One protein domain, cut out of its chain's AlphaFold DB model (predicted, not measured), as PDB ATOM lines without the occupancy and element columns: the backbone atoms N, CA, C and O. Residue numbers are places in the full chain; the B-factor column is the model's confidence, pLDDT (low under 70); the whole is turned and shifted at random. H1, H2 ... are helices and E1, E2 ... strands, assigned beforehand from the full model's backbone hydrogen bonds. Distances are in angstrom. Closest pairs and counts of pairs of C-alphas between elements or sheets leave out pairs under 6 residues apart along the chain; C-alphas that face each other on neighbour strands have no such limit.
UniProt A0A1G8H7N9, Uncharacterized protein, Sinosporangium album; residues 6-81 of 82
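AT A GLANCE: This is residues 6 to 81 of the 82 residues of an uncharacterized protein of Sinosporangium album (UniProt A0A1G8H7N9). One sheet of four strands has a single helix, H2, packed lengthwise on the E2 and E5 half of one face, while the opposite face has no helix over it. At one end of the strands, the short strand E1 turns off before E2, and the small helix H1 sits between the end of E3 and the start of E4. The 76 printed residues hold two named helices and five named strands, in the order E1, E2, E3, H1, E4, H2, E5; the sheet runs E4, E3, E2, E5 and is mixed. The class is mixed, helices and strands, and the whole is compact, with a radius of gyration of the C-alphas of 13.0 A and spans of 33 by 27 by 19 A.

HOW THE PARTS SIT: Residues 6 to 7 pair, antiparallel, with residues 13 to 14 of strand E1, residues 13 to 15, which pairs with no named strand. E1 runs on into E2, residues 18 to 24, across a break of 2 residues at 80 degrees. E2 and E3, residues 27 to 32, form a hairpin, antiparallel at 167 degrees, with N 22 and O 29 within hydrogen-bond range at 2.8 A. H1, residues 34 to 39, only grazes the sheet with its residues 34 to 38; its closest C-alphas to E1 are those of Asp 36 and Val 14, 6.8 A apart. E4, residues 45 to 49, is an edge strand antiparallel to E3 at 163 degrees, with N 46 and O 30 at 2.9 A. H2, residues 57 to 68, is on the sheet at a height of 10.2 A, over E2 and over E5, residues 78 to 80; on the local plane its line and that of E2 stand at 11 degrees, along the strands. The closest C-alphas of H2 and E5 are those of Arg 65 and Leu 79, 7.1 A apart. E5, the other edge strand, is parallel to E2 at 13 degrees, with N 80 and O 21 at 2.9 A. E4, H2 and E5 make a split strand-helix-strand unit, two strands running the same way with E3 and E2 between them in the sheet, and its crossover is right-handed. H2 on one face of the sheet makes two layers. H1 and H2 are apart. In both helices every O i to N i+4 pair is within hydrogen-bond range.

IN THESE COORDINATES: E1 begins at C-alpha 13, (189.643, 177.427, 150.076). E2 measures 17.3 A from first to last C-alpha, E3 16.4 A and E4 13.2 A. H2 begins at C-alpha 57, (182.309, 166.944, 123.871), and measures 15.8 A. E5 ends at C-alpha 80, (190.481, 177.710, 124.932).

THE WHOLE: The C-alphas of Gly 52 and Glu 74, the two farthest apart, are 35.1 A apart. The printed part has no cut and no long link; the links E4 to H2 and H2 to E5 are short, the others tight. The mean pLDDT of the printed part is 89.7, and no printed residue is under 70.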
ATOM      1  N   ILE A   6     187.798 176.897 144.895       84.44
ATOM      2  CA  ILE A   6     188.277 175.527 145.018       84.44
ATOM      3  C   ILE A   6     188.588 175.302 146.477       84.44
ATOM      4  O   ILE A   6     189.310 176.090 147.090       84.44
ATOM      5  N   SER A   7     188.002 174.241 147.013       86.81
ATOM      6  CA  SER A   7     188.168 173.835 148.396       86.81
ATOM      7  C   SER A   7     188.771 172.441 148.438       86.81
ATOM      8  O   SER A   7     188.317 171.553 147.717       86.81
ATOM      9  N   THR A   8     189.783 172.241 149.274       84.81
ATOM     10  CA  THR A   8     190.352 170.915 149.527       84.81
ATOM     11  C   THR A   8     189.669 170.268 150.725       84.81
ATOM     12  O   THR A   8     189.099 170.945 151.585       84.81
ATOM     13  N   GLU A   9     189.779 168.945 150.839       86.44
ATOM     14  CA  GLU A   9     189.265 168.185 151.991       86.44
ATOM     15  C   GLU A   9     189.901 168.612 153.326       86.44
ATOM     16  O   GLU A   9     189.347 168.369 154.394       86.44
ATOM     17  N   ARG A  10     191.051 169.296 153.271       83.00
ATOM     18  CA  ARG A  10     191.761 169.836 154.438       83.00
ATOM     19  C   ARG A  10     191.214 171.192 154.903       83.00
ATOM     20  O   ARG A  10     191.755 171.775 155.836       83.00
ATOM     21  N   GLY A  11     190.167 171.705 154.255       85.62
ATOM     22  CA  GLY A  11     189.512 172.963 154.613       85.62
ATOM     23  C   GLY A  11     190.156 174.218 154.017       85.62
ATOM     24  O   GLY A  11     189.721 175.325 154.329       85.62
ATOM     25  N   LEU A  12     191.156 174.078 153.139       86.50
ATOM     26  CA  LEU A  12     191.730 175.211 152.407       86.50
ATOM     27  C   LEU A  12     190.785 175.610 151.283       86.50
ATOM     28  O   LEU A  12     190.306 174.743 150.563       86.50
ATOM     29  N   THR A  13     190.510 176.905 151.137       89.06
ATOM     30  CA  THR A  13     189.643 177.427 150.076       89.06
ATOM     31  C   THR A  13     190.273 178.649 149.432       89.06
ATOM     32  O   THR A  13     190.556 179.627 150.122       89.06
ATOM     33  N   VAL A  14     190.442 178.612 148.111       88.69
ATOM     34  CA  VAL A  14     190.931 179.748 147.321       88.69
ATOM     35  C   VAL A  14     189.894 180.121 146.268       88.69
ATOM     36  O   VAL A  14     189.248 179.260 145.671       88.69
ATOM     37  N   TYR A  15     189.716 181.421 146.054       87.12
ATOM     38  CA  TYR A  15     188.748 181.972 145.112       87.12
ATOM     39  C   TYR A  15     189.464 182.456 143.859       87.12
ATOM     40  O   TYR A  15     190.393 183.252 143.956       87.12
ATOM     41  N   GLY A  16     188.995 182.052 142.682       86.06
ATOM     42  CA  GLY A  16     189.489 182.629 141.427       86.06
ATOM     43  C   GLY A  16     190.861 182.102 141.004       86.06
ATOM     44  O   GLY A  16     191.562 182.765 140.240       86.06
ATOM     45  N   CYS A  17     191.240 180.921 141.499       89.62
ATOM     46  CA  CYS A  17     192.548 180.321 141.262       89.62
ATOM     47  C   CYS A  17     192.727 179.689 139.872       89.62
ATOM     48  O   CYS A  17     193.846 179.626 139.376       89.62
ATOM     49  N   LEU A  18     191.659 179.241 139.214       92.06
ATOM     50  CA  LEU A  18     191.655 178.689 137.855       92.06
ATOM     51  C   LEU A  18     191.795 179.799 136.793       92.06
ATOM     52  O   LEU A  18     190.928 180.641 136.577       92.06
ATOM     53  N   ARG A  19     192.897 179.805 136.057       92.44
ATOM     54  CA  ARG A  19     193.169 180.845 135.052       92.44
ATOM     55  C   ARG A  19     192.767 180.430 133.655       92.44
ATOM     56  O   ARG A  19     192.340 181.270 132.863       92.44
ATOM     57  N   ARG A  20     192.898 179.144 133.348       93.81
ATOM     58  CA  ARG A  20     192.644 178.626 132.012       93.81
ATOM     59  C   ARG A  20     192.083 177.222 132.076       93.81
ATOM     60  O   ARG A  20     192.550 176.396 132.853       93.81
ATOM     61  N   VAL A  21     191.123 176.971 131.203       94.69
ATOM     62  CA  VAL A  21     190.623 175.643 130.883       94.69
ATOM     63  C   VAL A  21     190.836 175.423 129.397       94.69
ATOM     64  O   VAL A  21     190.472 176.270 128.581       94.69
ATOM     65  N   GLN A  22     191.445 174.302 129.048       95.06
ATOM     66  CA  GLN A  22     191.625 173.874 127.673       95.06
ATOM     67  C   GLN A  22     190.915 172.544 127.481       95.06
ATOM     68  O   GLN A  22     191.173 171.598 128.217       95.06
ATOM     69  N   LEU A  23     190.034 172.479 126.494       93.06
ATOM     70  CA  LEU A  23     189.433 171.229 126.044       93.06
ATOM     71  C   LEU A  23     189.959 170.979 124.637       93.06
ATOM     72  O   LEU A  23     189.703 171.803 123.773       93.06
ATOM     73  N   ALA A  24     190.722 169.912 124.422       90.06
ATOM     74  CA  ALA A  24     191.265 169.557 123.114       90.06
ATOM     75  C   ALA A  24     191.154 168.046 122.913       90.06
ATOM     76  O   ALA A  24     191.593 167.280 123.769       90.06
ATOM     77  N   ASP A  25     190.561 167.626 121.796       84.88
ATOM     78  CA  ASP A  25     190.237 166.226 121.509       84.88
ATOM     79  C   ASP A  25     189.484 165.558 122.677       84.88
ATOM     80  O   ASP A  25     188.325 165.883 122.942       84.88
ATOM     81  N   ALA A  26     190.150 164.653 123.397       89.00
ATOM     82  CA  ALA A  26     189.645 163.961 124.578       89.00
ATOM     83  C   ALA A  26     190.434 164.325 125.847       89.00
ATOM     84  O   ALA A  26     190.487 163.537 126.778       89.00
ATOM     85  N   MET A  27     191.063 165.497 125.905       92.88
ATOM     86  CA  MET A  27     191.834 165.944 127.063       92.88
ATOM     87  C   MET A  27     191.301 167.278 127.588       92.88
ATOM     88  O   MET A  27     191.110 168.238 126.834       92.88
ATOM     89  N   LEU A  28     191.052 167.329 128.896       94.88
ATOM     90  CA  LEU A  28     190.684 168.539 129.621       94.88
ATOM     91  C   LEU A  28     191.853 168.971 130.512       94.88
ATOM     92  O   LEU A  28     192.127 168.335 131.529       94.88
ATOM     93  N   ALA A  29     192.502 170.079 130.162       95.50
ATOM     94  CA  ALA A  29     193.536 170.695 130.982       95.50
ATOM     95  C   ALA A  29     192.966 171.868 131.785       95.50
ATOM     96  O   ALA A  29     192.240 172.720 131.266       95.50
ATOM     97  N   MET A  30     193.340 171.940 133.055       94.94
ATOM     98  CA  MET A  30     193.024 173.032 133.966       94.94
ATOM     99  C   MET A  30     194.321 173.621 134.500       94.94
ATOM    100  O   MET A  30     195.143 172.907 135.073       94.94
ATOM    101  N   HIS A  31     194.489 174.930 134.334       95.38
ATOM    102  CA  HIS A  31     195.659 175.653 134.815       95.38
ATOM    103  C   HIS A  31     195.265 176.649 135.892       95.38
ATOM    104  O   HIS A  31     194.407 177.514 135.680       95.38
ATOM    105  N   PHE A  32     195.945 176.555 137.021       93.50
ATOM    106  CA  PHE A  32     195.765 177.408 138.180       93.50
ATOM    107  C   PHE A  32     196.858 178.479 138.230       93.50
ATOM    108  O   PHE A  32     197.932 178.318 137.646       93.50
ATOM    109  N   ALA A  33     196.603 179.586 138.926       92.50
ATOM    110  CA  ALA A  33     197.678 180.490 139.314       92.50
ATOM    111  C   ALA A  33     198.665 179.725 140.201       92.50
ATOM    112  O   ALA A  33     198.247 178.974 141.079       92.50
ATOM    113  N   VAL A  34     199.962 179.912 139.958       92.56
ATOM    114  CA  VAL A  34     201.022 179.168 140.657       92.56
ATOM    115  C   VAL A  34     200.919 179.371 142.167       92.56
ATOM    116  O   VAL A  34     200.859 178.397 142.904       92.56
ATOM    117  N   GLU A  35     200.778 180.623 142.599       93.06
ATOM    118  CA  GLU A  35     200.635 181.012 144.009       93.06
ATOM    119  C   GLU A  35     199.433 180.322 144.677       93.06
ATOM    120  O   GLU A  35     199.534 179.788 145.778       93.06
ATOM    121  N   ASP A  36     198.293 180.272 143.985       92.50
ATOM    122  CA  ASP A  36     197.077 179.648 144.508       92.50
ATOM    123  C   ASP A  36     197.181 178.115 144.537       92.50
ATOM    124  O   ASP A  36     196.669 177.474 145.454       92.50
ATOM    125  N   ALA A  37     197.842 177.514 143.543       91.75
ATOM    126  CA  ALA A  37     198.099 176.077 143.503       91.75
ATOM    127  C   ALA A  37     199.041 175.643 144.633       91.75
ATOM    128  O   ALA A  37     198.806 174.607 145.251       91.75
ATOM    129  N   GLU A  38     200.054 176.457 144.941       92.50
ATOM    130  CA  GLU A  38     200.946 176.258 146.084       92.50
ATOM    131  C   GLU A  38     200.179 176.324 147.409       92.50
ATOM    132  O   GLU A  38     200.333 175.428 148.237       92.50
ATOM    133  N   ILE A  39     199.294 177.316 147.586       91.25
ATOM    134  CA  ILE A  39     198.419 177.413 148.769       91.25
ATOM    135  C   ILE A  39     197.539 176.169 148.905       91.25
ATOM    136  O   ILE A  39     197.330 175.678 150.011       91.25
ATOM    137  N   LEU A  40     197.001 175.670 147.792       88.88
ATOM    138  CA  LEU A  40     196.148 174.483 147.762       88.88
ATOM    139  C   LEU A  40     196.938 173.163 147.851       88.88
ATOM    140  O   LEU A  40     196.311 172.112 147.973       88.88
ATOM    141  N   GLU A  41     198.274 173.207 147.806       90.81
ATOM    142  CA  GLU A  41     199.171 172.045 147.719       90.81
ATOM    143  C   GLU A  41     198.841 171.107 146.539       90.81
ATOM    144  O   GLU A  41     198.901 169.880 146.651       90.81
ATOM    145  N   ILE A  42     198.477 171.682 145.390       88.06
ATOM    146  CA  ILE A  42     198.160 170.948 144.155       88.06
ATOM    147  C   ILE A  42     199.134 171.297 143.028       88.06
ATOM    148  O   ILE A  42     199.893 172.262 143.093       88.06
ATOM    149  N   SER A  43     199.085 170.522 141.944       92.69
ATOM    150  CA  SER A  43     199.782 170.891 140.710       92.69
ATOM    151  C   SER A  43     199.130 172.118 140.070       92.69
ATOM    152  O   SER A  43     197.907 172.204 139.974       92.69
ATOM    153  N   SER A  44     199.948 173.048 139.572       94.81
ATOM    154  CA  SER A  44     199.476 174.236 138.844       94.81
ATOM    155  C   SER A  44     198.835 173.904 137.493       94.81
ATOM    156  O   SER A  44     198.129 174.734 136.925       94.81
ATOM    157  N   SER A  45     199.055 172.689 136.989       94.81
ATOM    158  CA  SER A  45     198.416 172.132 135.803       94.81
ATOM    159  C   SER A  45     197.877 170.747 136.133       94.81
ATOM    160  O   SER A  45     198.605 169.920 136.682       94.81
ATOM    161  N   ILE A  46     196.615 170.502 135.801       93.19
ATOM    162  CA  ILE A  46     195.967 169.197 135.926       93.19
ATOM    163  C   ILE A  46     195.401 168.838 134.561       93.19
ATOM    164  O   ILE A  46     194.669 169.629 133.970       93.19
ATOM    165  N   GLU A  47     195.724 167.645 134.082       94.88
ATOM    166  CA  GLU A  47     195.197 167.091 132.839       94.88
ATOM    167  C   GLU A  47     194.292 165.909 133.169       94.88
ATOM    168  O   GLU A  47     194.637 165.049 133.983       94.88
ATOM    169  N   ILE A  48     193.115 165.889 132.555       93.00
ATOM    170  CA  ILE A  48     192.135 164.821 132.699       93.00
ATOM    171  C   ILE A  48     191.933 164.206 131.323       93.00
ATOM    172  O   ILE A  48     191.452 164.872 130.403       93.00
ATOM    173  N   ASP A  49     192.296 162.933 131.204       92.94
ATOM    174  CA  ASP A  49     191.970 162.131 130.033       92.94
ATOM    175  C   ASP A  49     190.481 161.765 130.074       92.94
ATOM    176  O   ASP A  49     189.986 161.154 131.024       92.94
ATOM    177  N   LEU A  50     189.759 162.200 129.048       91.56
ATOM    178  CA  LEU A  50     188.356 161.890 128.799       91.56
ATOM    179  C   LEU A  50     188.212 160.679 127.864       91.56
ATOM    180  O   LEU A  50     187.094 160.241 127.590       91.56
ATOM    181  N   GLY A  51     189.323 160.138 127.358       88.81
ATOM    182  CA  GLY A  51     189.366 158.958 126.513       88.81
ATOM    183  C   GLY A  51     188.698 157.753 127.172       88.81
ATOM    184  O   GLY A  51     188.893 157.456 128.348       88.81
ATOM    185  N   GLY A  52     187.867 157.047 126.403       83.00
ATOM    186  CA  GLY A  52     187.122 155.884 126.895       83.00
ATOM    187  C   GLY A  52     185.907 156.219 127.767       83.00
ATOM    188  O   GLY A  52     185.166 155.305 128.127       83.00
ATOM    189  N   LEU A  53     185.658 157.496 128.068       85.19
ATOM    190  CA  LEU A  53     184.394 157.955 128.636       85.19
ATOM    191  C   LEU A  53     183.438 158.323 127.492       85.19
ATOM    192  O   LEU A  53     183.827 158.998 126.539       85.19
ATOM    193  N   GLU A  54     182.172 157.915 127.581       85.75
ATOM    194  CA  GLU A  54     181.120 158.326 126.635       85.75
ATOM    195  C   GLU A  54     180.678 159.775 126.917       85.75
ATOM    196  O   GLU A  54     179.548 160.047 127.323       85.75
ATOM    197  N   ILE A  55     181.604 160.723 126.759       85.75
ATOM    198  CA  ILE A  55     181.360 162.150 126.970       85.75
ATOM    199  C   ILE A  55     181.016 162.809 125.637       85.75
ATOM    200  O   ILE A  55     181.807 162.814 124.696       85.75
ATOM    201  N   ASP A  56     179.847 163.442 125.583       90.56
ATOM    202  CA  ASP A  56     179.510 164.379 124.515       90.56
ATOM    203  C   ASP A  56     180.343 165.661 124.686       90.56
ATOM    204  O   ASP A  56     180.066 166.507 125.543       90.56
ATOM    205  N   ILE A  57     181.383 165.802 123.861       88.19
ATOM    206  CA  ILE A  57     182.309 166.944 123.871       88.19
ATOM    207  C   ILE A  57     181.585 168.268 123.585       88.19
ATOM    208  O   ILE A  57     181.935 169.298 124.168       88.19
ATOM    209  N   ALA A  58     180.544 168.269 122.746       89.12
ATOM    210  CA  ALA A  58     179.775 169.477 122.457       89.12
ATOM    211  C   ALA A  58     178.948 169.905 123.677       89.12
ATOM    212  O   ALA A  58     178.911 171.092 124.028       89.12
ATOM    213  N   LEU A  59     178.330 168.942 124.366       91.62
ATOM    214  CA  LEU A  59     177.637 169.194 125.626       91.62
ATOM    215  C   LEU A  59     178.605 169.689 126.707       91.62
ATOM    216  O   LEU A  59     178.312 170.699 127.354       91.62
ATOM    217  N   LEU A  60     179.758 169.032 126.868       91.56
ATOM    218  CA  LEU A  60     180.788 169.423 127.830       91.56
ATOM    219  C   LEU A  60     181.291 170.844 127.553       91.56
ATOM    220  O   LEU A  60     181.306 171.672 128.460       91.56
ATOM    221  N   SER A  61     181.621 171.166 126.300       90.69
ATOM    222  CA  SER A  61     182.052 172.507 125.892       90.69
ATOM    223  C   SER A  61     181.001 173.572 126.226       90.69
ATOM    224  O   SER A  61     181.320 174.619 126.801       90.69
ATOM    225  N   ARG A  62     179.717 173.296 125.953       92.50
ATOM    226  CA  ARG A  62     178.612 174.196 126.316       92.50
ATOM    227  C   ARG A  62     178.507 174.391 127.829       92.50
ATOM    228  O   ARG A  62     178.314 175.519 128.283       92.50
ATOM    229  N   MET A  63     178.636 173.317 128.606       93.12
ATOM    230  CA  MET A  63     178.601 173.386 130.068       93.12
ATOM    231  C   MET A  63     179.792 174.160 130.633       93.12
ATOM    232  O   MET A  63     179.592 175.026 131.480       93.12
ATOM    233  N   LEU A  64     181.005 173.919 130.129       92.44
ATOM    234  CA  LEU A  64     182.208 174.651 130.523       92.44
ATOM    235  C   LEU A  64     182.059 176.147 130.240       92.44
ATOM    236  O   LEU A  64     182.307 176.951 131.132       92.44
ATOM    237  N   ARG A  65     181.570 176.543 129.056       91.50
ATOM    238  CA  ARG A  65     181.292 177.960 128.746       91.50
ATOM    239  C   ARG A  65     180.353 178.594 129.771       91.50
ATOM    240  O   ARG A  65     180.604 179.703 130.230       91.50
ATOM    241  N   MET A  66     179.283 177.890 130.131       91.38
ATOM    242  CA  MET A  66     178.310 178.380 131.101       91.38
ATOM    243  C   MET A  66     178.933 178.523 132.494       91.38
ATOM    244  O   MET A  66     178.827 179.589 133.088       91.38
ATOM    245  N   ILE A  67     179.610 177.490 132.996       89.38
ATOM    246  CA  ILE A  67     180.165 177.468 134.358       89.38
ATOM    247  C   ILE A  67     181.320 178.465 134.502       89.38
ATOM    248  O   ILE A  67     181.378 179.207 135.477       89.38
ATOM    249  N   LEU A  68     182.225 178.527 133.523       89.31
ATOM    250  CA  LEU A  68     183.402 179.400 133.577       89.31
ATOM    251  C   LEU A  68     183.051 180.883 133.386       89.31
ATOM    252  O   LEU A  68     183.832 181.746 133.774       89.31
ATOM    253  N   SER A  69     181.865 181.187 132.850       87.75
ATOM    254  CA  SER A  69     181.329 182.555 132.811       87.75
ATOM    255  C   SER A  69     180.759 183.043 134.150       87.75
ATOM    256  O   SER A  69     180.300 184.182 134.246       87.75
ATOM    257  N   TRP A  70     180.751 182.209 135.195       86.00
ATOM    258  CA  TRP A  70     180.273 182.623 136.511       86.00
ATOM    259  C   TRP A  70     181.318 183.475 137.237       86.00
ATOM    260  O   TRP A  70     182.507 183.167 137.254       86.00
ATOM    261  N   GLY A  71     180.853 184.534 137.900       78.75
ATOM    262  CA  GLY A  71     181.702 185.459 138.648       78.75
ATOM    263  C   GLY A  71     182.093 186.710 137.863       78.75
ATOM    264  O   GLY A  71     181.621 186.962 136.752       78.75
ATOM    265  N   SER A  72     182.933 187.532 138.489       82.88
ATOM    266  CA  SER A  72     183.424 188.787 137.913       82.88
ATOM    267  C   SER A  72     184.329 188.535 136.705       82.88
ATOM    268  O   SER A  72     185.121 187.597 136.717       82.88
ATOM    269  N   LEU A  73     184.242 189.394 135.679       83.56
ATOM    270  CA  LEU A  73     185.009 189.264 134.428       83.56
ATOM    271  C   LEU A  73     186.519 189.091 134.663       83.56
ATOM    272  O   LEU A  73     187.160 188.300 133.983       83.56
ATOM    273  N   GLU A  74     187.076 189.780 135.659       82.38
ATOM    274  CA  GLU A  74     188.503 189.720 136.013       82.38
ATOM    275  C   GLU A  74     188.942 188.363 136.585       82.38
ATOM    276  O   GLU A  74     190.131 188.042 136.606       82.38
ATOM    277  N   LYS A  75     187.984 187.564 137.065       80.69
ATOM    278  CA  LYS A  75     188.213 186.254 137.680       80.69
ATOM    279  C   LYS A  75     187.699 185.102 136.822       80.69
ATOM    280  O   LYS A  75     187.846 183.952 137.225       80.69
ATOM    281  N   GLN A  76     187.114 185.386 135.657       89.50
ATOM    282  CA  GLN A  76     186.653 184.348 134.741       89.50
ATOM    283  C   GLN A  76     187.855 183.639 134.101       89.50
ATOM    284  O   GLN A  76     188.721 184.302 133.521       89.50
ATOM    285  N   PRO A  77     187.935 182.300 134.183       91.31
ATOM    286  CA  PRO A  77     188.984 181.549 133.515       91.31
ATOM    287  C   PRO A  77     188.813 181.652 132.002       91.31
ATOM    288  O   PRO A  77     187.697 181.630 131.478       91.31
ATOM    289  N   GLN A  78     189.923 181.692 131.277       92.06
ATOM    290  CA  GLN A  78     189.880 181.618 129.822       92.06
ATOM    291  C   GLN A  78     189.573 180.188 129.389       92.06
ATOM    292  O   GLN A  78     190.291 179.265 129.767       92.06
ATOM    293  N   LEU A  79     188.546 180.011 128.562       91.19
ATOM    294  CA  LEU A  79     188.267 178.736 127.912       91.19
ATOM    295  C   LEU A  79     188.854 178.744 126.495       91.19
ATOM    296  O   LEU A  79     188.478 179.586 125.679       91.19
ATOM    297  N   ILE A  80     189.772 177.820 126.214       90.88
ATOM    298  CA  ILE A  80     190.481 177.710 124.932       90.88
ATOM    299  C   ILE A  80     190.410 176.284 124.363       90.88
ATOM    300  O   ILE A  80     190.079 175.341 125.079       90.88
ATOM    301  N   GLY A  81     190.753 176.124 123.082       80.00
ATOM    302  CA  GLY A  81     190.903 174.808 122.439       80.00
ATOM    303  C   GLY A  81     189.626 174.177 121.875       80.00
ATOM    304  O   GLY A  81     189.708 173.082 121.338       80.00
TER     305      GLY A  81